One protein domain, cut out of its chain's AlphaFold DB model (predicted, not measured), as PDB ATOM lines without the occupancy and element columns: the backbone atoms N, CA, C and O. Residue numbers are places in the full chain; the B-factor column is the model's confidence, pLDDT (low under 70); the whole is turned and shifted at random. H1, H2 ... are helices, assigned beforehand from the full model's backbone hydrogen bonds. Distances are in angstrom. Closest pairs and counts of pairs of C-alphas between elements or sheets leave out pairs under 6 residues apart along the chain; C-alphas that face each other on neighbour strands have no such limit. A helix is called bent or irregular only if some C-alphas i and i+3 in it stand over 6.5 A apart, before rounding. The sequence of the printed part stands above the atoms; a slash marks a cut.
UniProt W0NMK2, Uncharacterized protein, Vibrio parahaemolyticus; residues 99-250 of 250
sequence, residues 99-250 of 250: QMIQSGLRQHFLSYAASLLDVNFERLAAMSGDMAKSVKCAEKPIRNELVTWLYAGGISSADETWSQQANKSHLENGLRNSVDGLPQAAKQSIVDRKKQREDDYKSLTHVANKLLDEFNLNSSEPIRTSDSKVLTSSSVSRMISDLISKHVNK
ATOM      1  N   GLN A  99      82.033  49.581  88.878       90.25
ATOM      2  CA  GLN A  99      83.203  49.350  88.022       90.25
ATOM      3  C   GLN A  99      84.133  50.569  88.001       90.25
ATOM      4  O   GLN A  99      85.344  50.419  88.163       90.25
ATOM      5  N   MET A 100      83.581  51.778  87.883       91.00
ATOM      6  CA  MET A 100      84.306  53.040  87.994       91.00
ATOM      7  C   MET A 100      85.013  53.123  89.346       91.00
ATOM      8  O   MET A 100      86.223  53.354  89.380       91.00
ATOM      9  N   ILE A 101      84.299  52.865  90.449       93.44
ATOM     10  CA  ILE A 101      84.888  52.897  91.796       93.44
ATOM     11  C   ILE A 101      86.036  51.886  91.905       93.44
ATOM     12  O   ILE A 101      87.142  52.255  92.304       93.44
ATOM     13  N   GLN A 102      85.813  50.631  91.504       91.06
ATOM     14  CA  GLN A 102      86.842  49.587  91.535       91.06
ATOM     15  C   GLN A 102      88.072  49.959  90.697       91.06
ATOM     16  O   GLN A 102      89.202  49.774  91.154       91.06
ATOM     17  N   SER A 103      87.869  50.536  89.508       89.50
ATOM     18  CA  SER A 103      88.957  50.937  88.608       89.50
ATOM     19  C   SER A 103      89.846  52.041  89.196       89.50
ATOM     20  O   SER A 103      91.051  52.072  88.942       89.50
ATOM     21  N   GLY A 104      89.279  52.925  90.026       92.25
ATOM     22  CA  GLY A 104      89.993  54.040  90.647       92.25
ATOM     23  C   GLY A 104      90.521  53.789  92.049       92.25
ATOM     24  O   GLY A 104      91.316  54.586  92.549       92.25
ATOM     25  N   LEU A 105      90.117  52.695  92.691       93.81
ATOM     26  CA  LEU A 105      90.392  52.455  94.105       93.81
ATOM     27  C   LEU A 105      91.896  52.340  94.392       93.81
ATOM     28  O   LEU A 105      92.411  52.965  95.320       93.81
ATOM     29  N   ARG A 106      92.633  51.614  93.542       94.62
ATOM     30  CA  ARG A 106      94.097  51.504  93.652       94.62
ATOM     31  C   ARG A 106      94.797  52.845  93.452       94.62
ATOM     32  O   ARG A 106      95.674  53.203  94.234       94.62
ATOM     33  N   GLN A 107      94.377  53.612  92.449       94.69
ATOM     34  CA  GLN A 107      94.928  54.941  92.191       94.69
ATOM     35  C   GLN A 107      94.661  55.904  93.356       94.69
ATOM     36  O   GLN A 107      95.549  56.677  93.721       94.69
ATOM     37  N   HIS A 108      93.465  55.859  93.953       96.12
ATOM     38  CA  HIS A 108      93.143  56.653  95.135       96.12
ATOM     39  C   HIS A 108      94.069  56.313  96.300       96.12
ATOM     40  O   HIS A 108      94.739  57.204  96.812       96.12
ATOM     41  N   PHE A 109      94.185  55.036  96.665       96.31
ATOM     42  CA  PHE A 109      95.037  54.642  97.786       96.31
ATOM     43  C   PHE A 109      96.526  54.875  97.525       96.31
ATOM     44  O   PHE A 109      97.255  55.185  98.462       96.31
ATOM     45  N   LEU A 110      96.978  54.812  96.270       96.19
ATOM     46  CA  LEU A 110      98.328  55.239  95.907       96.19
ATOM     47  C   LEU A 110      98.511  56.756  96.064       96.19
ATOM     48  O   LEU A 110      99.542  57.187  96.574       96.19
ATOM     49  N   SER A 111      97.515  57.558  95.674       95.69
ATOM     50  CA  SER A 111      97.559  59.015  95.860       95.69
ATOM     51  C   SER A 111      97.574  59.401  97.337       95.69
ATOM     52  O   SER A 111      98.389  60.210  97.778       95.69
ATOM     53  N   TYR A 112      96.719  58.754  98.125       95.62
ATOM     54  CA  TYR A 112      96.685  58.909  99.570       95.62
ATOM     55  C   TYR A 112      98.024  58.524 100.210       95.62
ATOM     56  O   TYR A 112      98.553  59.250 101.052       95.62
ATOM     57  N   ALA A 113      98.618  57.415  99.765       96.00
ATOM     58  CA  ALA A 113      99.904  56.966 100.268       96.00
ATOM     59  C   ALA A 113     101.043  57.950  99.967       96.00
ATOM     60  O   ALA A 113     101.894  58.183 100.824       96.00
ATOM     61  N   ALA A 114     101.050  58.545  98.773       95.12
ATOM     62  CA  ALA A 114     102.021  59.566  98.401       95.12
ATOM     63  C   ALA A 114     101.911  60.807  99.292       95.12
ATOM     64  O   ALA A 114     102.913  61.231  99.857       95.12
ATOM     65  N   SER A 115     100.690  61.302  99.523       92.81
ATOM     66  CA  SER A 115     100.458  62.434 100.426       92.81
ATOM     67  C   SER A 115     100.945  62.155 101.853       92.81
ATOM     68  O   SER A 115     101.609  62.993 102.465       92.81
ATOM     69  N   LEU A 116     100.675  60.957 102.385       94.56
ATOM     70  CA  LEU A 116     101.178  60.555 103.699       94.56
ATOM     71  C   LEU A 116     102.709  60.478 103.736       94.56
ATOM     72  O   LEU A 116     103.315  60.882 104.729       94.56
ATOM     73  N   LEU A 117     103.336  59.946 102.686       94.69
ATOM     74  CA  LEU A 117     104.791  59.855 102.599       94.69
ATOM     75  C   LEU A 117     105.440  61.234 102.547       94.69
ATOM     76  O   LEU A 117     106.380  61.454 103.303       94.69
ATOM     77  N   ASP A 118     104.908  62.161 101.752       92.88
ATOM     78  CA  ASP A 118     105.436  63.525 101.649       92.88
ATOM     79  C   ASP A 118     105.430  64.218 103.020       92.88
ATOM     80  O   ASP A 118     106.466  64.702 103.475       92.88
ATOM     81  N   VAL A 119     104.313  64.145 103.759       92.69
ATOM     82  CA  VAL A 119     104.210  64.708 105.121       92.69
ATOM     83  C   VAL A 119     105.215  64.068 106.084       92.69
ATOM     84  O   VAL A 119     105.844  64.755 106.894       92.69
ATOM     85  N   ASN A 120     105.379  62.743 106.030       94.38
ATOM     86  CA  ASN A 120     106.332  62.052 106.896       94.38
ATOM     87  C   ASN A 120     107.783  62.390 106.534       94.38
ATOM     88  O   ASN A 120     108.596  62.612 107.430       94.38
ATOM     89  N   PHE A 121     108.113  62.453 105.247       94.81
ATOM     90  CA  PHE A 121     109.447  62.786 104.758       94.81
ATOM     91  C   PHE A 121     109.838  64.218 105.096       94.81
ATOM     92  O   PHE A 121     110.939  64.421 105.604       94.81
ATOM     93  N   GLU A 122     108.941  65.188 104.908       94.38
ATOM     94  CA  GLU A 122     109.162  66.573 105.333       94.38
ATOM     95  C   GLU A 122     109.441  66.650 106.835       94.38
ATOM     96  O   GLU A 122     110.428  67.253 107.265       94.38
ATOM     97  N   ARG A 123     108.616  65.973 107.642       94.81
ATOM     98  CA  ARG A 123     108.781  65.938 109.096       94.81
ATOM     99  C   ARG A 123     110.115  65.318 109.509       94.81
ATOM    100  O   ARG A 123     110.800  65.888 110.352       94.81
ATOM    101  N   LEU A 124     110.478  64.166 108.948       94.00
ATOM    102  CA  LEU A 124     111.716  63.455 109.279       94.00
ATOM    103  C   LEU A 124     112.948  64.241 108.822       94.00
ATOM    104  O   LEU A 124     113.898  64.397 109.588       94.00
ATOM    105  N   ALA A 125     112.923  64.800 107.610       93.06
ATOM    106  CA  ALA A 125     114.015  65.612 107.085       93.06
ATOM    107  C   ALA A 125     114.248  66.887 107.913       93.06
ATOM    108  O   ALA A 125     115.388  67.327 108.047       93.06
ATOM    109  N   ALA A 126     113.197  67.448 108.519       94.62
ATOM    110  CA  ALA A 126     113.308  68.592 109.420       94.62
ATOM    111  C   ALA A 126     113.937  68.251 110.788       94.62
ATOM    112  O   ALA A 126     114.344  69.162 111.507       94.62
ATOM    113  N   MET A 127     114.038  66.968 111.167       94.69
ATOM    114  CA  MET A 127     114.598  66.571 112.467       94.69
ATOM    115  C   MET A 127     116.125  66.679 112.517       94.69
ATOM    116  O   MET A 127     116.673  67.064 113.548       94.69
ATOM    117  N   SER A 128     116.829  66.304 111.444       93.69
ATOM    118  CA  SER A 128     118.292  66.407 111.359       93.69
ATOM    119  C   SER A 128     118.804  66.249 109.924       93.69
ATOM    120  O   SER A 128     118.130  65.682 109.062       93.69
ATOM    121  N   GLY A 129     120.044  66.686 109.675       92.38
ATOM    122  CA  GLY A 129     120.704  66.503 108.378       92.38
ATOM    123  C   GLY A 129     120.923  65.033 107.995       92.38
ATOM    124  O   GLY A 129     120.846  64.694 106.815       92.38
ATOM    125  N   ASP A 130     121.145  64.149 108.969       93.50
ATOM    126  CA  ASP A 130     121.310  62.713 108.708       93.50
ATOM    127  C   ASP A 130     119.972  62.023 108.426       93.50
ATOM    128  O   ASP A 130     119.898  61.172 107.537       93.50
ATOM    129  N   MET A 131     118.882  62.464 109.067       93.44
ATOM    130  CA  MET A 131     117.534  62.026 108.688       93.44
ATOM    131  C   MET A 131     117.158  62.503 107.286       93.44
ATOM    132  O   MET A 131     116.627  61.720 106.502       93.44
ATOM    133  N   ALA A 132     117.511  63.735 106.911       94.12
ATOM    134  CA  ALA A 132     117.289  64.227 105.553       94.12
ATOM    135  C   ALA A 132     118.026  63.386 104.490       94.12
ATOM    136  O   ALA A 132     117.475  63.121 103.420       94.12
ATOM    137  N   LYS A 133     119.255  62.927 104.771       94.94
ATOM    138  CA  LYS A 133     119.980  61.992 103.887       94.94
ATOM    139  C   LYS A 133     119.298  60.624 103.837       94.94
ATOM    140  O   LYS A 133     119.116  60.085 102.749       94.94
ATOM    141  N   SER A 134     118.892  60.098 104.991       94.75
ATOM    142  CA  SER A 134     118.231  58.792 105.103       94.75
ATOM    143  C   SER A 134     116.921  58.760 104.317       94.75
ATOM    144  O   SER A 134     116.708  57.848 103.522       94.75
ATOM    145  N   VAL A 135     116.097  59.806 104.435       94.88
ATOM    146  CA  VAL A 135     114.873  59.991 103.640       94.88
ATOM    147  C   VAL A 135     115.178  59.986 102.140       94.88
ATOM    148  O   VAL A 135     114.560  59.221 101.404       94.88
ATOM    149  N   LYS A 136     116.173  60.759 101.678       94.94
ATOM    150  CA  LYS A 136     116.550  60.798 100.250       94.94
ATOM    151  C   LYS A 136     116.993  59.436  99.710       94.94
ATOM    152  O   LYS A 136     116.671  59.093  98.577       94.94
ATOM    153  N   CYS A 137     117.723  58.653 100.502       95.12
ATOM    154  CA  CYS A 137     118.132  57.301 100.114       95.12
ATOM    155  C   CYS A 137     116.964  56.300 100.136       95.12
ATOM    156  O   CYS A 137     116.948  55.359  99.343       95.12
ATOM    157  N   ALA A 138     115.991  56.502 101.028       95.31
ATOM    158  CA  ALA A 138     114.850  55.616 101.236       95.31
ATOM    159  C   ALA A 138     113.661  55.887 100.297       95.31
ATOM    160  O   ALA A 138     112.863  54.982 100.064       95.31
ATOM    161  N   GLU A 139     113.545  57.094  99.734       94.12
ATOM    162  CA  GLU A 139     112.402  57.531  98.921       94.12
ATOM    163  C   GLU A 139     112.077  56.552  97.783       94.12
ATOM    164  O   GLU A 139     110.953  56.056  97.685       94.12
ATOM    165  N   LYS A 140     113.065  56.214  96.945       94.69
ATOM    166  CA  LYS A 140     112.864  55.296  95.814       94.69
ATOM    167  C   LYS A 140     112.548  53.853  96.256       94.69
ATOM    168  O   LYS A 140     111.564  53.302  95.761       94.69
ATOM    169  N   PRO A 141     113.303  53.231  97.186       95.69
ATOM    170  CA  PRO A 141     112.949  51.921  97.737       95.69
ATOM    171  C   PRO A 141     111.524  51.843  98.296       95.69
ATOM    172  O   PRO A 141     110.790  50.912  97.962       95.69
ATOM    173  N   ILE A 142     111.107  52.836  99.091       96.44
ATOM    174  CA  ILE A 142     109.767  52.883  99.693       96.44
ATOM    175  C   ILE A 142     108.687  52.939  98.609       96.44
ATOM    176  O   ILE A 142     107.737  52.158  98.658       96.44
ATOM    177  N   ARG A 143     108.838  53.817  97.606       95.12
ATOM    178  CA  ARG A 143     107.881  53.931  96.491       95.12
ATOM    179  C   ARG A 143     107.725  52.613  95.738       95.12
ATOM    180  O   ARG A 143     106.602  52.181  95.489       95.12
ATOM    181  N   ASN A 144     108.835  51.947  95.430       95.06
ATOM    182  CA  ASN A 144     108.815  50.681  94.700       95.06
ATOM    183  C   ASN A 144     108.103  49.568  95.475       95.06
ATOM    184  O   ASN A 144     107.265  48.862  94.907       95.06
ATOM    185  N   GLU A 145     108.405  49.417  96.766       95.56
ATOM    186  CA  GLU A 145     107.742  48.418  97.610       95.56
ATOM    187  C   GLU A 145     106.247  48.720  97.771       95.56
ATOM    188  O   GLU A 145     105.425  47.811  97.647       95.56
ATOM    189  N   LEU A 146     105.880  49.989  97.962       95.88
ATOM    190  CA  LEU A 146     104.490  50.417  98.106       95.88
ATOM    191  C   LEU A 146     103.663  50.132  96.846       95.88
ATOM    192  O   LEU A 146     102.572  49.569  96.946       95.88
ATOM    193  N   VAL A 147     104.175  50.470  95.657       96.19
ATOM    194  CA  VAL A 147     103.474  50.182  94.396       96.19
ATOM    195  C   VAL A 147     103.372  48.673  94.172       96.19
ATOM    196  O   VAL A 147     102.302  48.181  93.817       96.19
ATOM    197  N   THR A 148     104.441  47.918  94.433       94.44
ATOM    198  CA  THR A 148     104.436  46.452  94.284       94.44
ATOM    199  C   THR A 148     103.408  45.799  95.205       94.44
ATOM    200  O   THR A 148     102.666  44.915  94.772       94.44
ATOM    201  N   TRP A 149     103.322  46.254  96.455       95.44
ATOM    202  CA  TRP A 149     102.319  45.793  97.411       95.44
ATOM    203  C   TRP A 149     100.897  46.132  96.963       95.44
ATOM    204  O   TRP A 149     100.013  45.273  96.994       95.44
ATOM    205  N   LEU A 150     100.683  47.366  96.498       95.12
ATOM    206  CA  LEU A 150      99.365  47.851  96.111       95.12
ATOM    207  C   LEU A 150      98.870  47.227  94.803       95.12
ATOM    208  O   LEU A 150      97.669  47.061  94.648       95.12
ATOM    209  N   TYR A 151      99.756  46.844  93.884       92.44
ATOM    210  CA  TYR A 151      99.397  46.231  92.599       92.44
ATOM    211  C   TYR A 151      99.674  44.726  92.520       92.44
ATOM    212  O   TYR A 151      99.491  44.129  91.462       92.44
ATOM    213  N   ALA A 152     100.103  44.104  93.622       86.12
ATOM    214  CA  ALA A 152     100.421  42.677  93.698       86.12
ATOM    215  C   ALA A 152     101.372  42.186  92.585       86.12
ATOM    216  O   ALA A 152     101.231  41.077  92.081       86.12
ATOM    217  N   GLY A 153     102.328  43.026  92.175       76.19
ATOM    218  CA  GLY A 153     103.260  42.715  91.083       76.19
ATOM    219  C   GLY A 153     102.655  42.742  89.671       76.19
ATOM    220  O   GLY A 153     103.367  42.468  88.713       76.19
ATOM    221  N   GLY A 154     101.381  43.115  89.508       83.69
ATOM    222  CA  GLY A 154     100.696  43.209  88.210       83.69
ATOM    223  C   GLY A 154     101.068  44.429  87.358       83.69
ATOM    224  O   GLY A 154     100.334  44.771  86.437       83.69
ATOM    225  N   ILE A 155     102.169  45.113  87.674       87.06
ATOM    226  CA  ILE A 155     102.640  46.309  86.965       87.06
ATOM    227  C   ILE A 155     104.059  46.102  86.437       87.06
ATOM    228  O   ILE A 155     104.896  45.492  87.098       87.06
ATOM    229  N   SER A 156     104.338  46.649  85.255       84.00
ATOM    230  CA  SER A 156     105.651  46.567  84.602       84.00
ATOM    231  C   SER A 156     106.688  47.515  85.211       84.00
ATOM    232  O   SER A 156     107.869  47.181  85.257       84.00
ATOM    233  N   SER A 157     106.263  48.698  85.671       90.69
ATOM    234  CA  SER A 157     107.152  49.735  86.199       90.69
ATOM    235  C   SER A 157     106.512  50.498  87.357       90.69
ATOM    236  O   SER A 157     105.473  51.153  87.214       90.69
ATOM    237  N   ALA A 158     107.155  50.425  88.525       89.50
ATOM    238  CA  ALA A 158     106.725  51.150  89.715       89.50
ATOM    239  C   ALA A 158     106.974  52.660  89.592       89.50
ATOM    240  O   ALA A 158     106.110  53.443  89.979       89.50
ATOM    241  N   ASP A 159     108.103  53.061  88.997       88.94
ATOM    242  CA  ASP A 159     108.456  54.469  88.778       88.94
ATOM    243  C   ASP A 159     107.424  55.155  87.857       88.94
ATOM    244  O   ASP A 159     106.930  56.244  88.163       88.94
ATOM    245  N   GLU A 160     107.029  54.495  86.761       90.00
ATOM    246  CA  GLU A 160     105.996  55.014  85.852       90.00
ATOM    247  C   GLU A 160     104.641  55.110  86.550       90.00
ATOM    248  O   GLU A 160     104.013  56.171  86.529       90.00
ATOM    249  N   THR A 161     104.223  54.037  87.230       90.69
ATOM    250  CA  THR A 161     102.959  54.003  87.979       90.69
ATOM    251  C   THR A 161     102.911  55.126  89.010       90.69
ATOM    252  O   THR A 161     101.930  55.867  89.065       90.69
ATOM    253  N   TRP A 162     103.988  55.316  89.775       93.06
ATOM    254  CA  TRP A 162     104.107  56.412  90.730       93.06
ATOM    255  C   TRP A 162     103.923  57.766  90.040       93.06
ATOM    256  O   TRP A 162     103.026  58.527  90.400       93.06
ATOM    257  N   SER A 163     104.711  58.048  88.999       89.19
ATOM    258  CA  SER A 163     104.675  59.331  88.284       89.19
ATOM    259  C   SER A 163     103.299  59.661  87.687       89.19
ATOM    260  O   SER A 163     102.883  60.821  87.651       89.19
ATOM    261  N   GLN A 164     102.569  58.641  87.232       88.62
ATOM    262  CA  GLN A 164     101.293  58.820  86.555       88.62
ATOM    263  C   GLN A 164     100.114  58.868  87.521       88.62
ATOM    264  O   GLN A 164      99.140  59.560  87.227       88.62
ATOM    265  N   GLN A 165     100.180  58.148  88.643       88.69
ATOM    266  CA  GLN A 165      99.006  57.863  89.467       88.69
ATOM    267  C   GLN A 165      99.055  58.434  90.883       88.69
ATOM    268  O   GLN A 165      97.990  58.712  91.426       88.69
ATOM    269  N   ALA A 166     100.237  58.665  91.461       85.38
ATOM    270  CA  ALA A 166     100.399  59.073  92.861       85.38
ATOM    271  C   ALA A 166      99.833  60.466  93.204       85.38
ATOM    272  O   ALA A 166      99.771  60.828  94.366       85.38
ATOM    273  N   ASN A 167      99.411  61.255  92.216       81.88
ATOM    274  CA  ASN A 167      98.843  62.592  92.430       81.88
ATOM    275  C   ASN A 167      97.536  62.808  91.655       81.88
ATOM    276  O   ASN A 167      97.160  63.941  91.360       81.88
ATOM    277  N   LYS A 168      96.875  61.726  91.224       81.12
ATOM    278  CA  LYS A 168      95.780  61.806  90.244       81.12
ATOM    279  C   LYS A 168      94.567  60.971  90.628       81.12
ATOM    280  O   LYS A 168      93.975  60.342  89.758       81.12
ATOM    281  N   SER A 169      94.169  60.954  91.900       90.06
ATOM    282  CA  SER A 169      92.933  60.264  92.285       90.06
ATOM    283  C   SER A 169      91.726  60.894  91.586       90.06
ATOM    284  O   SER A 169      91.230  61.944  91.991       90.06
ATOM    285  N   HIS A 170      91.233  60.254  90.524       88.88
ATOM    286  CA  HIS A 170      90.041  60.731  89.829       88.88
ATOM    287  C   HIS A 170      88.787  60.590  90.699       88.88
ATOM    288  O   HIS A 170      87.875  61.399  90.570       88.88
ATOM    289  N   LEU A 171      88.768  59.616  91.616       93.81
ATOM    290  CA  LEU A 171      87.720  59.476  92.623       93.81
ATOM    291  C   LEU A 171      87.744  60.675  93.581       93.81
ATOM    292  O   LEU A 171      86.746  61.362  93.733       93.81
ATOM    293  N   GLU A 172      88.890  61.033  94.160       92.75
ATOM    294  CA  GLU A 172      88.937  62.214  95.034       92.75
ATOM    295  C   GLU A 172      88.614  63.509  94.271       92.75
ATOM    296  O   GLU A 172      87.842  64.335  94.754       92.75
ATOM    297  N   ASN A 173      89.100  63.647  93.031       91.25
ATOM    298  CA  ASN A 173      88.752  64.770  92.155       91.25
ATOM    299  C   ASN A 173      87.251  64.828  91.841       91.25
ATOM    300  O   ASN A 173      86.675  65.913  91.800       91.25
ATOM    301  N   GLY A 174      86.603  63.679  91.639       91.88
ATOM    302  CA  GLY A 174      85.161  63.593  91.437       91.88
ATOM    303  C   GLY A 174      84.382  64.061  92.667       91.88
ATOM    304  O   GLY A 174      83.424  64.822  92.534       91.88
ATOM    305  N   LEU A 175      84.828  63.673  93.867       94.19
ATOM    306  CA  LEU A 175      84.229  64.107  95.134       94.19
ATOM    307  C   LEU A 175      84.509  65.580  95.457       94.19
ATOM    308  O   LEU A 175      83.705  66.225  96.128       94.19
ATOM    309  N   ARG A 176      85.612  66.140  94.954       93.50
ATOM    310  CA  ARG A 176      85.989  67.541  95.178       93.50
ATOM    311  C   ARG A 176      84.915  68.524  94.723       93.50
ATOM    312  O   ARG A 176      84.651  69.493  95.426       93.50
ATOM    313  N   ASN A 177      84.237  68.232  93.613       90.12
ATOM    314  CA  ASN A 177      83.146  69.065  93.105       90.12
ATOM    315  C   ASN A 177      81.969  69.162  94.091       90.12
ATOM    316  O   ASN A 177      81.341  70.214  94.182       90.12
ATOM    317  N   SER A 178      81.691  68.099  94.861       91.50
ATOM    318  CA  SER A 178      80.682  68.142  95.927       91.50
ATOM    319  C   SER A 178      81.073  69.121  97.031       91.50
ATOM    320  O   SER A 178      80.229  69.860  97.525       91.50
ATOM    321  N   VAL A 179      82.353  69.133  97.405       92.12
ATOM    322  CA  VAL A 179      82.882  69.993  98.474       92.12
ATOM    323  C   VAL A 179      82.945  71.448  98.031       92.12
ATOM    324  O   VAL A 179      82.516  72.334  98.768       92.12
ATOM    325  N   ASP A 180      83.411  71.695  96.807       89.31
ATOM    326  CA  ASP A 180      83.478  73.036  96.224       89.31
ATOM    327  C   ASP A 180      82.075  73.655  96.040       89.31
ATOM    328  O   ASP A 180      81.929  74.876  96.090       89.31
ATOM    329  N   GLY A 181      81.038  72.822  95.873       86.38
ATOM    330  CA  GLY A 181      79.635  73.242  95.795       86.38
ATOM    331  C   GLY A 181      78.975  73.563  97.141       86.38
ATOM    332  O   GLY A 181      77.851  74.068  97.157       86.38
ATOM    333  N   LEU A 182      79.638  73.293  98.272       88.94
ATOM    334  CA  LEU A 182      79.071  73.587  99.587       88.94
ATOM    335  C   LEU A 182      78.997  75.100  99.838       88.94
ATOM    336  O   LEU A 182      79.919  75.837  99.469       88.94
ATOM    337  N   PRO A 183      77.957  75.581 100.550       82.81
ATOM    338  CA  PRO A 183      77.833  76.990 100.889       82.81
ATOM    339  C   PRO A 183      79.102  77.504 101.575       82.81
ATOM    340  O   PRO A 183      79.570  76.920 102.559       82.81
ATOM    341  N   GLN A 184      79.650  78.606 101.062       73.69
ATOM    342  CA  GLN A 184      80.717  79.348 101.726       73.69
ATOM    343  C   GLN A 184      80.129  80.537 102.480       73.69
ATOM    344  O   GLN A 184      79.203  81.202 102.012       73.69
ATOM    345  N   ALA A 185      80.687  80.838 103.651       68.12
ATOM    346  CA  ALA A 185      80.280  82.011 104.405       68.12
ATOM    347  C   ALA A 185      80.687  83.283 103.636       68.12
ATOM    348  O   ALA A 185      81.856  83.663 103.599       68.12
ATOM    349  N   ALA A 186      79.701  83.967 103.048       59.81
ATOM    350  CA  ALA A 186      79.886  85.122 102.162       59.81
ATOM    351  C   ALA A 186      80.643  86.319 102.784       59.81
ATOM    352  O   ALA A 186      81.027  87.239 102.068       59.81
ATOM    353  N   LYS A 187      80.862  86.321 104.107       72.00
ATOM    354  CA  LYS A 187      81.512  87.406 104.863       72.00
ATOM    355  C   LYS A 187      82.934  87.081 105.353       72.00
ATOM    356  O   LYS A 187      83.502  87.879 106.091       72.00
ATOM    357  N   GLN A 188      83.511  85.933 104.990       76.00
ATOM    358  CA  GLN A 188      84.859  85.549 105.438       76.00
ATOM    359  C   GLN A 188      85.978  86.269 104.668       76.00
ATOM    360  O   GLN A 188      85.882  86.513 103.459       76.00
ATOM    361  N   SER A 189      87.082  86.563 105.364       83.25
ATOM    362  CA  SER A 189      88.282  87.140 104.749       83.25
ATOM    363  C   SER A 189      88.902  86.187 103.711       83.25
ATOM    364  O   SER A 189      88.558  85.007 103.625       83.25
ATOM    365  N   ILE A 190      89.823  86.681 102.875       84.38
ATOM    366  CA  ILE A 190      90.532  85.829 101.898       84.38
ATOM    367  C   ILE A 190      91.366  84.753 102.612       84.38
ATOM    368  O   ILE A 190      91.396  83.609 102.160       84.38
ATOM    369  N   VAL A 191      92.011  85.111 103.726       86.25
ATOM    370  CA  VAL A 191      92.839  84.196 104.525       86.25
ATOM    371  C   VAL A 191      91.972  83.103 105.146       86.25
ATOM    372  O   VAL A 191      92.293  81.924 105.007       86.25
ATOM    373  N   ASP A 192      90.830  83.474 105.726       83.81
ATOM    374  CA  ASP A 192      89.907  82.513 106.340       83.81
ATOM    375  C   ASP A 192      89.300  81.574 105.295       83.81
ATOM    376  O   ASP A 192      89.230  80.372 105.517       83.81
ATOM    377  N   ARG A 193      88.951  82.085 104.106       81.81
ATOM    378  CA  ARG A 193      88.474  81.251 102.990       81.81
ATOM    379  C   ARG A 193      89.542  80.304 102.451       81.81
ATOM    380  O   ARG A 193      89.209  79.239 101.933       81.81
ATOM    381  N   LYS A 194      90.819  80.692 102.496       86.94
ATOM    382  CA  LYS A 194      91.923  79.804 102.109       86.94
ATOM    383  C   LYS A 194      92.077  78.685 103.136       86.94
ATOM    384  O   LYS A 194      92.067  77.523 102.748       86.94
ATOM    385  N   LYS A 195      92.122  79.037 104.421       86.81
ATOM    386  CA  LYS A 195      92.215  78.072 105.519       86.81
ATOM    387  C   LYS A 195      91.026  77.107 105.536       86.81
ATOM    388  O   LYS A 195      91.231  75.903 105.576       86.81
ATOM    389  N   GLN A 196      89.800  77.616 105.398       84.94
ATOM    390  CA  GLN A 196      88.597  76.787 105.318       84.94
ATOM    391  C   GLN A 196      88.676  75.782 104.165       84.94
ATOM    392  O   GLN A 196      88.323  74.628 104.350       84.94
ATOM    393  N   ARG A 197      89.174  76.192 102.990       87.31
ATOM    394  CA  ARG A 197      89.364  75.269 101.859       87.31
ATOM    395  C   ARG A 197      90.415  74.201 102.135       87.31
ATOM    396  O   ARG A 197      90.220  73.056 101.752       87.31
ATOM    397  N   GLU A 198      91.514  74.555 102.792       87.75
ATOM    398  CA  GLU A 198      92.522  73.574 103.210       87.75
ATOM    399  C   GLU A 198      91.931  72.556 104.200       87.75
ATOM    400  O   GLU A 198      92.168  71.357 104.061       87.75
ATOM    401  N   ASP A 199      91.124  73.011 105.159       88.69
ATOM    402  CA  ASP A 199      90.472  72.144 106.145       88.69
ATOM    403  C   ASP A 199      89.337  71.301 105.525       88.69
ATOM    404  O   ASP A 199      89.191  70.116 105.846       88.69
ATOM    405  N   ASP A 200      88.596  71.856 104.563       91.25
ATOM    406  CA  ASP A 200      87.607  71.134 103.759       91.25
ATOM    407  C   ASP A 200      88.276  70.028 102.927       91.25
ATOM    408  O   ASP A 200      87.766  68.912 102.871       91.25
ATOM    409  N   TYR A 201      89.440  70.287 102.316       90.12
ATOM    410  CA  TYR A 201      90.157  69.270 101.540       90.12
ATOM    411  C   TYR A 201      90.795  68.186 102.415       90.12
ATOM    412  O   TYR A 201      90.770  67.018 102.036       90.12
ATOM    413  N   LYS A 202      91.267  68.510 103.626       89.94
ATOM    414  CA  LYS A 202      91.653  67.469 104.599       89.94
ATOM    415  C   LYS A 202      90.462  66.584 104.971       89.94
ATOM    416  O   LYS A 202      90.591  65.362 105.054       89.94
ATOM    417  N   SER A 203      89.299  67.201 105.178       92.81
ATOM    418  CA  SER A 203      88.055  66.488 105.475       92.81
ATOM    419  C   SER A 203      87.621  65.612 104.297       92.81
ATOM    420  O   SER A 203      87.271  64.455 104.506       92.81
ATOM    421  N   LEU A 204      87.728  66.120 103.064       94.19
ATOM    422  CA  LEU A 204      87.465  65.381 101.827       94.19
ATOM    423  C   LEU A 204      88.299  64.104 101.742       94.19
ATOM    424  O   LEU A 204      87.728  63.038 101.536       94.19
ATOM    425  N   THR A 205      89.618  64.178 101.940       92.56
ATOM    426  CA  THR A 205      90.477  62.985 101.901       92.56
ATOM    427  C   THR A 205      90.048  61.961 102.961       92.56
ATOM    428  O   THR A 205      90.029  60.760 102.692       92.56
ATOM    429  N   HIS A 206      89.647  62.397 104.161       93.94
ATOM    430  CA  HIS A 206      89.149  61.477 105.190       93.94
ATOM    431  C   HIS A 206      87.809  60.827 104.805       93.94
ATOM    432  O   HIS A 206      87.643  59.617 104.957       93.94
ATOM    433  N   VAL A 207      86.873  61.615 104.274       95.69
ATOM    434  CA  VAL A 207      85.567  61.141 103.796       95.69
ATOM    435  C   VAL A 207      85.724  60.167 102.628       95.69
ATOM    436  O   VAL A 207      85.119  59.099 102.645       95.69
ATOM    437  N   ALA A 208      86.573  60.489 101.649       96.00
ATOM    438  CA  ALA A 208      86.865  59.631 100.505       96.00
ATOM    439  C   ALA A 208      87.410  58.269 100.952       96.00
ATOM    440  O   ALA A 208      86.893  57.236 100.534       96.00
ATOM    441  N   ASN A 209      88.382  58.269 101.871       96.69
ATOM    442  CA  ASN A 209      88.917  57.047 102.468       96.69
ATOM    443  C   ASN A 209      87.824  56.215 103.155       96.69
ATOM    444  O   ASN A 209      87.764  55.010 102.940       96.69
ATOM    445  N   LYS A 210      86.936  56.844 103.939       96.75
ATOM    446  CA  LYS A 210      85.838  56.136 104.618       96.75
ATOM    447  C   LYS A 210      84.889  55.473 103.615       96.75
ATOM    448  O   LYS A 210      84.612  54.285 103.737       96.75
ATOM    449  N   LEU A 211      84.431  56.222 102.611       96.31
ATOM    450  CA  LEU A 211      83.516  55.715 101.583       96.31
ATOM    451  C   LEU A 211      84.139  54.567 100.780       96.31
ATOM    452  O   LEU A 211      83.478  53.566 100.508       96.31
ATOM    453  N   LEU A 212      85.420  54.688 100.426       97.00
ATOM    454  CA  LEU A 212      86.136  53.668  99.661       97.00
ATOM    455  C   LEU A 212      86.470  52.430 100.493       97.00
ATOM    456  O   LEU A 212      86.400  51.321  99.964       97.00
ATOM    457  N   ASP A 213      86.778  52.593 101.779       97.38
ATOM    458  CA  ASP A 213      86.941  51.478 102.711       97.38
ATOM    459  C   ASP A 213      85.630  50.700 102.848       97.38
ATOM    460  O   ASP A 213      85.617  49.481 102.683       97.38
ATOM    461  N   GLU A 214      84.515  51.394 103.093       96.25
ATOM    462  CA  GLU A 214      83.191  50.775 103.190       96.25
ATOM    463  C   GLU A 214      82.798  50.070 101.890       96.25
ATOM    464  O   GLU A 214      82.332  48.929 101.927       96.25
ATOM    465  N   PHE A 215      83.021  50.705 100.739       96.44
ATOM    466  CA  PHE A 215      82.782  50.081  99.441       96.44
ATOM    467  C   PHE A 215      83.604  48.796  99.283       96.44
ATOM    468  O   PHE A 215      83.055  47.743  98.964       96.44
ATOM    469  N   ASN A 216      84.914  48.854  99.543       96.19
ATOM    470  CA  ASN A 216      85.789  47.707  99.320       96.19
ATOM    471  C   ASN A 216      85.503  46.553 100.290       96.19
ATOM    472  O   ASN A 216      85.600  45.395  99.901       96.19
ATOM    473  N   LEU A 217      85.128  46.853 101.537       95.38
ATOM    474  CA  LEU A 217      84.775  45.847 102.544       95.38
ATOM    475  C   LEU A 217      83.466  45.117 102.227       95.38
ATOM    476  O   LEU A 217      83.328  43.950 102.591       95.38
ATOM    477  N   ASN A 218      82.524  45.789 101.562       94.31
ATOM    478  CA  ASN A 218      81.226  45.219 101.195       94.31
ATOM    479  C   ASN A 218      81.173  44.704  99.743       94.31
ATOM    480  O   ASN A 218      80.165  44.128  99.337       94.31
ATOM    481  N   SER A 219      82.236  44.901  98.957       92.81
ATOM    482  CA  SER A 219      82.333  44.409  97.580       92.81
ATOM    483  C   SER A 219      82.381  42.880  97.545       92.81
ATOM    484  O   SER A 219      83.110  42.250  98.314       92.81
ATOM    485  N   SER A 220      81.665  42.272  96.595       91.88
ATOM    486  CA  SER A 220      81.797  40.842  96.276       91.88
ATOM    487  C   SER A 220      83.191  40.496  95.743       91.88
ATOM    488  O   SER A 220      83.679  39.386  95.932       91.88
ATOM    489  N   GLU A 221      83.844  41.469  95.111       91.38
ATOM    490  CA  GLU A 221      85.195  41.371  94.568       91.38
ATOM    491  C   GLU A 221      86.051  42.482  95.187       91.38
ATOM    492  O   GLU A 221      86.229  43.554  94.597       91.38
ATOM    493  N   PRO A 222      86.517  42.304  96.435       94.12
ATOM    494  CA  PRO A 222      87.322  43.312  97.093       94.12
ATOM    495  C   PRO A 222      88.700  43.386  96.444       94.12
ATOM    496  O   PRO A 222      89.355  42.378  96.163       94.12
ATOM    497  N   ILE A 223      89.188  44.606  96.285       93.88
ATOM    498  CA  ILE A 223      90.546  44.883  95.860       93.88
ATOM    499  C   ILE A 223      91.502  44.464  96.977       93.88
ATOM    500  O   ILE A 223      91.430  44.963  98.106       93.88
ATOM    501  N   ARG A 224      92.410  43.542  96.646       94.12
ATOM    502  CA  ARG A 224      93.394  42.980  97.577       94.12
ATOM    503  C   ARG A 224      94.814  43.447  97.292       94.12
ATOM    504  O   ARG A 224      95.146  43.827  96.168       94.12
ATOM    505  N   THR A 225      95.633  43.441  98.327       94.44
ATOM    506  CA  THR A 225      97.072  43.726  98.299       94.44
ATOM    507  C   THR A 225      97.877  42.465  97.970       94.44
ATOM    508  O   THR A 225      97.318  41.369  97.898       94.44
ATOM    509  N   SER A 226      99.195  42.593  97.774       93.19
ATOM    510  CA  SER A 226     100.082  41.454  97.468       93.19
ATOM    511  C   SER A 226     100.074  40.355  98.539       93.19
ATOM    512  O   SER A 226     100.251  39.184  98.222       93.19
ATOM    513  N   ASP A 227      99.807  40.709  99.797       92.25
ATOM    514  CA  ASP A 227      99.635  39.779 100.918       92.25
ATOM    515  C   ASP A 227      98.187  39.275 101.067       92.25
ATOM    516  O   ASP A 227      97.806  38.749 102.112       92.25
ATOM    517  N   SER A 228      97.368  39.423 100.018       91.75
ATOM    518  CA  SER A 228      95.978  38.955  99.922       91.75
ATOM    519  C   SER A 228      94.998  39.573 100.932       91.75
ATOM    520  O   SER A 228      93.864  39.100 101.063       91.75
ATOM    521  N   LYS A 229      95.377  40.654 101.620       93.94
ATOM    522  CA  LYS A 229      94.484  41.401 102.519       93.94
ATOM    523  C   LYS A 229      93.626  42.392 101.739       93.94
ATOM    524  O   LYS A 229      93.995  42.824 100.652       93.94
ATOM    525  N   VAL A 230      92.460  42.741 102.282       95.12
ATOM    526  CA  VAL A 230      91.595  43.772 101.691       95.12
ATOM    527  C   VAL A 230      92.273  45.134 101.837       95.12
ATOM    528  O   VAL A 230      92.700  45.503 102.934       95.12
ATOM    529  N   LEU A 231      92.379  45.863 100.727       95.88
ATOM    530  CA  LEU A 231      92.979  47.192 100.689       95.88
ATOM    531  C   LEU A 231      92.059  48.205 101.382       95.88
ATOM    532  O   LEU A 231      90.901  48.361 101.007       95.88
ATOM    533  N   THR A 232      92.586  48.891 102.389       96.94
ATOM    534  CA  THR A 232      91.897  49.967 103.119       96.94
ATOM    535  C   THR A 232      92.855  51.110 103.446       96.94
ATOM    536  O   THR A 232      94.073  50.897 103.517       96.94
ATOM    537  N   SER A 233      92.328  52.291 103.759       96.81
ATOM    538  CA  SER A 233      93.100  53.451 104.225       96.81
ATOM    539  C   SER A 233      93.980  53.110 105.438       96.81
ATOM    540  O   SER A 233      95.153  53.492 105.518       96.81
ATOM    541  N   SER A 234      93.449  52.293 106.353       96.75
ATOM    542  CA  SER A 234      94.169  51.816 107.536       96.75
ATOM    543  C   SER A 234      95.343  50.895 107.180       96.75
ATOM    544  O   SER A 234      96.419  51.007 107.772       96.75
ATOM    545  N   SER A 235      95.171  50.014 106.187       96.56
ATOM    546  CA  SER A 235      96.245  49.138 105.707       96.56
ATOM    547  C   SER A 235      97.362  49.929 105.020       96.56
ATOM    548  O   SER A 235      98.533  49.644 105.259       96.56
ATOM    549  N   VAL A 236      97.014  50.978 104.261       97.00
ATOM    550  CA  VAL A 236      97.973  51.893 103.620       97.00
ATOM    551  C   VAL A 236      98.803  52.627 104.670       97.00
ATOM    552  O   VAL A 236     100.029  52.649 104.590       97.00
ATOM    553  N   SER A 237      98.150  53.169 105.700       96.81
ATOM    554  CA  SER A 237      98.825  53.904 106.777       96.81
ATOM    555  C   SER A 237      99.825  53.030 107.548       96.81
ATOM    556  O   SER A 237     100.931  53.475 107.867       96.81
ATOM    557  N   ARG A 238      99.456  51.769 107.820       96.81
ATOM    558  CA  ARG A 238     100.355  50.784 108.447       96.81
ATOM    559  C   ARG A 238     101.531  50.451 107.538       96.81
ATOM    560  O   ARG A 238     102.664  50.562 107.984       96.81
ATOM    561  N   MET A 239     101.269  50.151 106.265       97.00
ATOM    562  CA  MET A 239     102.321  49.844 105.294       97.00
ATOM    563  C   MET A 239     103.347  50.982 105.189       97.00
ATOM    564  O   MET A 239     104.547  50.737 105.201       97.00
ATOM    565  N   ILE A 240     102.901  52.239 105.155       96.56
ATOM    566  CA  ILE A 240     103.805  53.400 105.135       96.56
ATOM    567  C   ILE A 240     104.657  53.472 106.402       96.56
ATOM    568  O   ILE A 240     105.865  53.684 106.316       96.56
ATOM    569  N   SER A 241     104.046  53.268 107.569       95.81
ATOM    570  CA  SER A 241     104.760  53.275 108.851       95.81
ATOM    571  C   SER A 241     105.824  52.172 108.910       95.81
ATOM    572  O   SER A 241     106.952  52.420 109.347       95.81
ATOM    573  N   ASP A 242     105.490  50.980 108.410       96.38
ATOM    574  CA  ASP A 242     106.397  49.837 108.329       96.38
ATOM    575  C   ASP A 242     107.555  50.119 107.360       96.38
ATOM    576  O   ASP A 242     108.718  49.897 107.700       96.38
ATOM    577  N   LEU A 243     107.270  50.679 106.180       96.62
ATOM    578  CA  LEU A 243     108.280  51.023 105.176       96.62
ATOM    579  C   LEU A 243     109.229  52.134 105.647       96.62
ATOM    580  O   LEU A 243     110.439  52.025 105.446       96.62
ATOM    581  N   ILE A 244     108.713  53.174 106.309       95.62
ATOM    582  CA  ILE A 244     109.541  54.227 106.913       95.62
ATOM    583  C   ILE A 244     110.446  53.625 107.989       95.62
ATOM    584  O   ILE A 244     111.650  53.872 107.987       95.62
ATOM    585  N   SER A 245     109.892  52.798 108.877       94.44
ATOM    586  CA  SER A 245     110.672  52.148 109.936       94.44
ATOM    587  C   SER A 245     111.759  51.241 109.358       94.44
ATOM    588  O   SER A 245     112.888  51.251 109.835       94.44
ATOM    589  N   LYS A 246     111.440  50.508 108.288       95.38
ATOM    590  CA  LYS A 246     112.359  49.601 107.595       95.38
ATOM    591  C   LYS A 246     113.505  50.328 106.891       95.38
ATOM    592  O   LYS A 246     114.606  49.786 106.854       95.38
ATOM    593  N   HIS A 247     113.256  51.485 106.274       94.06
ATOM    594  CA  HIS A 247     114.221  52.127 105.369       94.06
ATOM    595  C   HIS A 247     114.874  53.395 105.910       94.06
ATOM    596  O   HIS A 247     116.004  53.678 105.522       94.06
ATOM    597  N   VAL A 248     114.195  54.146 106.779       89.50
ATOM    598  CA  VAL A 248     114.688  55.430 107.306       89.50
ATOM    599  C   VAL A 248     115.287  55.273 108.700       89.50
ATOM    600  O   VAL A 248     116.351  55.818 108.962       89.50
ATOM    601  N   ASN A 249     114.645  54.500 109.577       78.25
ATOM    602  CA  ASN A 249     115.066  54.341 110.977       78.25
ATOM    603  C   ASN A 249     116.073  53.193 111.182       78.25
ATOM    604  O   ASN A 249     116.076  52.573 112.246       78.25
ATOM    605  N   LYS A 250     116.868  52.876 110.154       62.97
ATOM    606  CA  LYS A 250     117.893  51.826 110.229       62.97
ATOM    607  C   LYS A 250     119.027  52.190 111.179       62.97
ATOM    608  O   LYS A 250     119.433  53.372 111.184       62.97
TER     609      LYS A 250
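What this domain is: This is residues 99 to 250 of the 250 residues of an uncharacterized protein of Vibrio parahaemolyticus (UniProt W0NMK2). What does the model look like? The longest helix, H5, and H4, which packs on it, make a wing that reaches away from one side of a small three-helix bundle, H1, H2b and H6, while H3 lies across H1 and H2b on the side away from H6. H1 is the hub, and beyond the bundle it goes on into a helical hairpin with H2a. What is it made of? The printed part has 152 residues with six named helices, H1 to H6 in chain order, and no named strand, and its class is all helix. How large is it? It is compact, with a radius of gyration of the C-alphas of 17.1 A, yet flat in outline, spanning 51 by 47 by 24 A.

Where its parts are: Where is the longest helix? H5, residues 190 to 218, runs 41.7 A from C-alpha 190 at (90.532, 85.829, 101.898) to C-alpha 218 at (81.226, 45.219, 101.195). Where are H1 and H2? H1, residues 99 to 125, begins at C-alpha 99 at (83.203, 49.350, 88.022) and is 39.7 A long; it is irregular, with C-alphas 103 and 106 7.2 A apart, and has a kink of 33 degrees near residue 106. H2, residues 129 to 151, was assigned by its hydrogen bonds as one helix but is bent, with C-alphas 137 and 140 7.1 A apart; its arms are H2a, residues 129 to 137, 12.6 A, and H2b, residues 140 to 151, 16.5 A, at a steep tilt of 46 degrees. Where are the others? H3 is residues 158 to 165, 10.2 A, and H4 is residues 170 to 180, 15.3 A, neither bent nor irregular, but only just: C-alphas 174 and 177 are 6.1 A apart. H6, residues 233 to 247, is 21.2 A long and ends at C-alpha 247 at (114.221, 52.127, 105.369).

How they stand to each other: What meets H5? With residues 200 to 208 alone H5 touches H4, opposite ways at a steep tilt of 47 degrees, the closest C-alphas being those of Glu 172 and Ala 208, 6.4 A apart. H5 and H6 only just touch, with 3 pairs of C-alphas within 8 A, the closest those of Asn 209 and Ser 233 at 5.8 A. H5 and H1 are close but not clearly touching, with C-alphas 105 and 212 7.1 A apart. How is the bundle arranged? H1, H2b and H6 form an up and down bundle, each running against the one before it in the chain. H1 touches H6 with residues 109 to 117 alone, closest at the C-alphas of Ala 113 and Val 236, 6.4 A, and H2b with residues 106 to 110 alone, closest at those of Arg 106 and Leu 150, 6.9 A. What else touches H1? H4 does, about perpendicular at 80 degrees, with the C-alphas of Gly 104 and Leu 171 closest at 6.2 A; H3 does, only just about perpendicular at 72 degrees, with those of Gln 107 and Gln 165 closest at 5.7 A. H1 and H2a form a hairpin at a shallow tilt of 28 degrees, closest at the C-alphas of Ala 125 and Ala 132, 3.9 A. Do the backbones hold the helical pattern? Every O i to N i+4 pair is within hydrogen-bond range in H2a, H2b, H3, H5 and H6, against 21 of 23 in H1 and 5 of 7 in H4.

The domain as a whole: How far does it reach? The two C-alphas farthest apart, those of Ser 156 and Lys 187, are 51.6 A apart. Are there cuts or long links? The printed part has no cut, and the link from H5 to H6, residues 219 to 232, is long. Where is confidence low? The mean pLDDT of the printed part is 91.5, with residues 185 to 186 and residue 250, the chain's last, under 70.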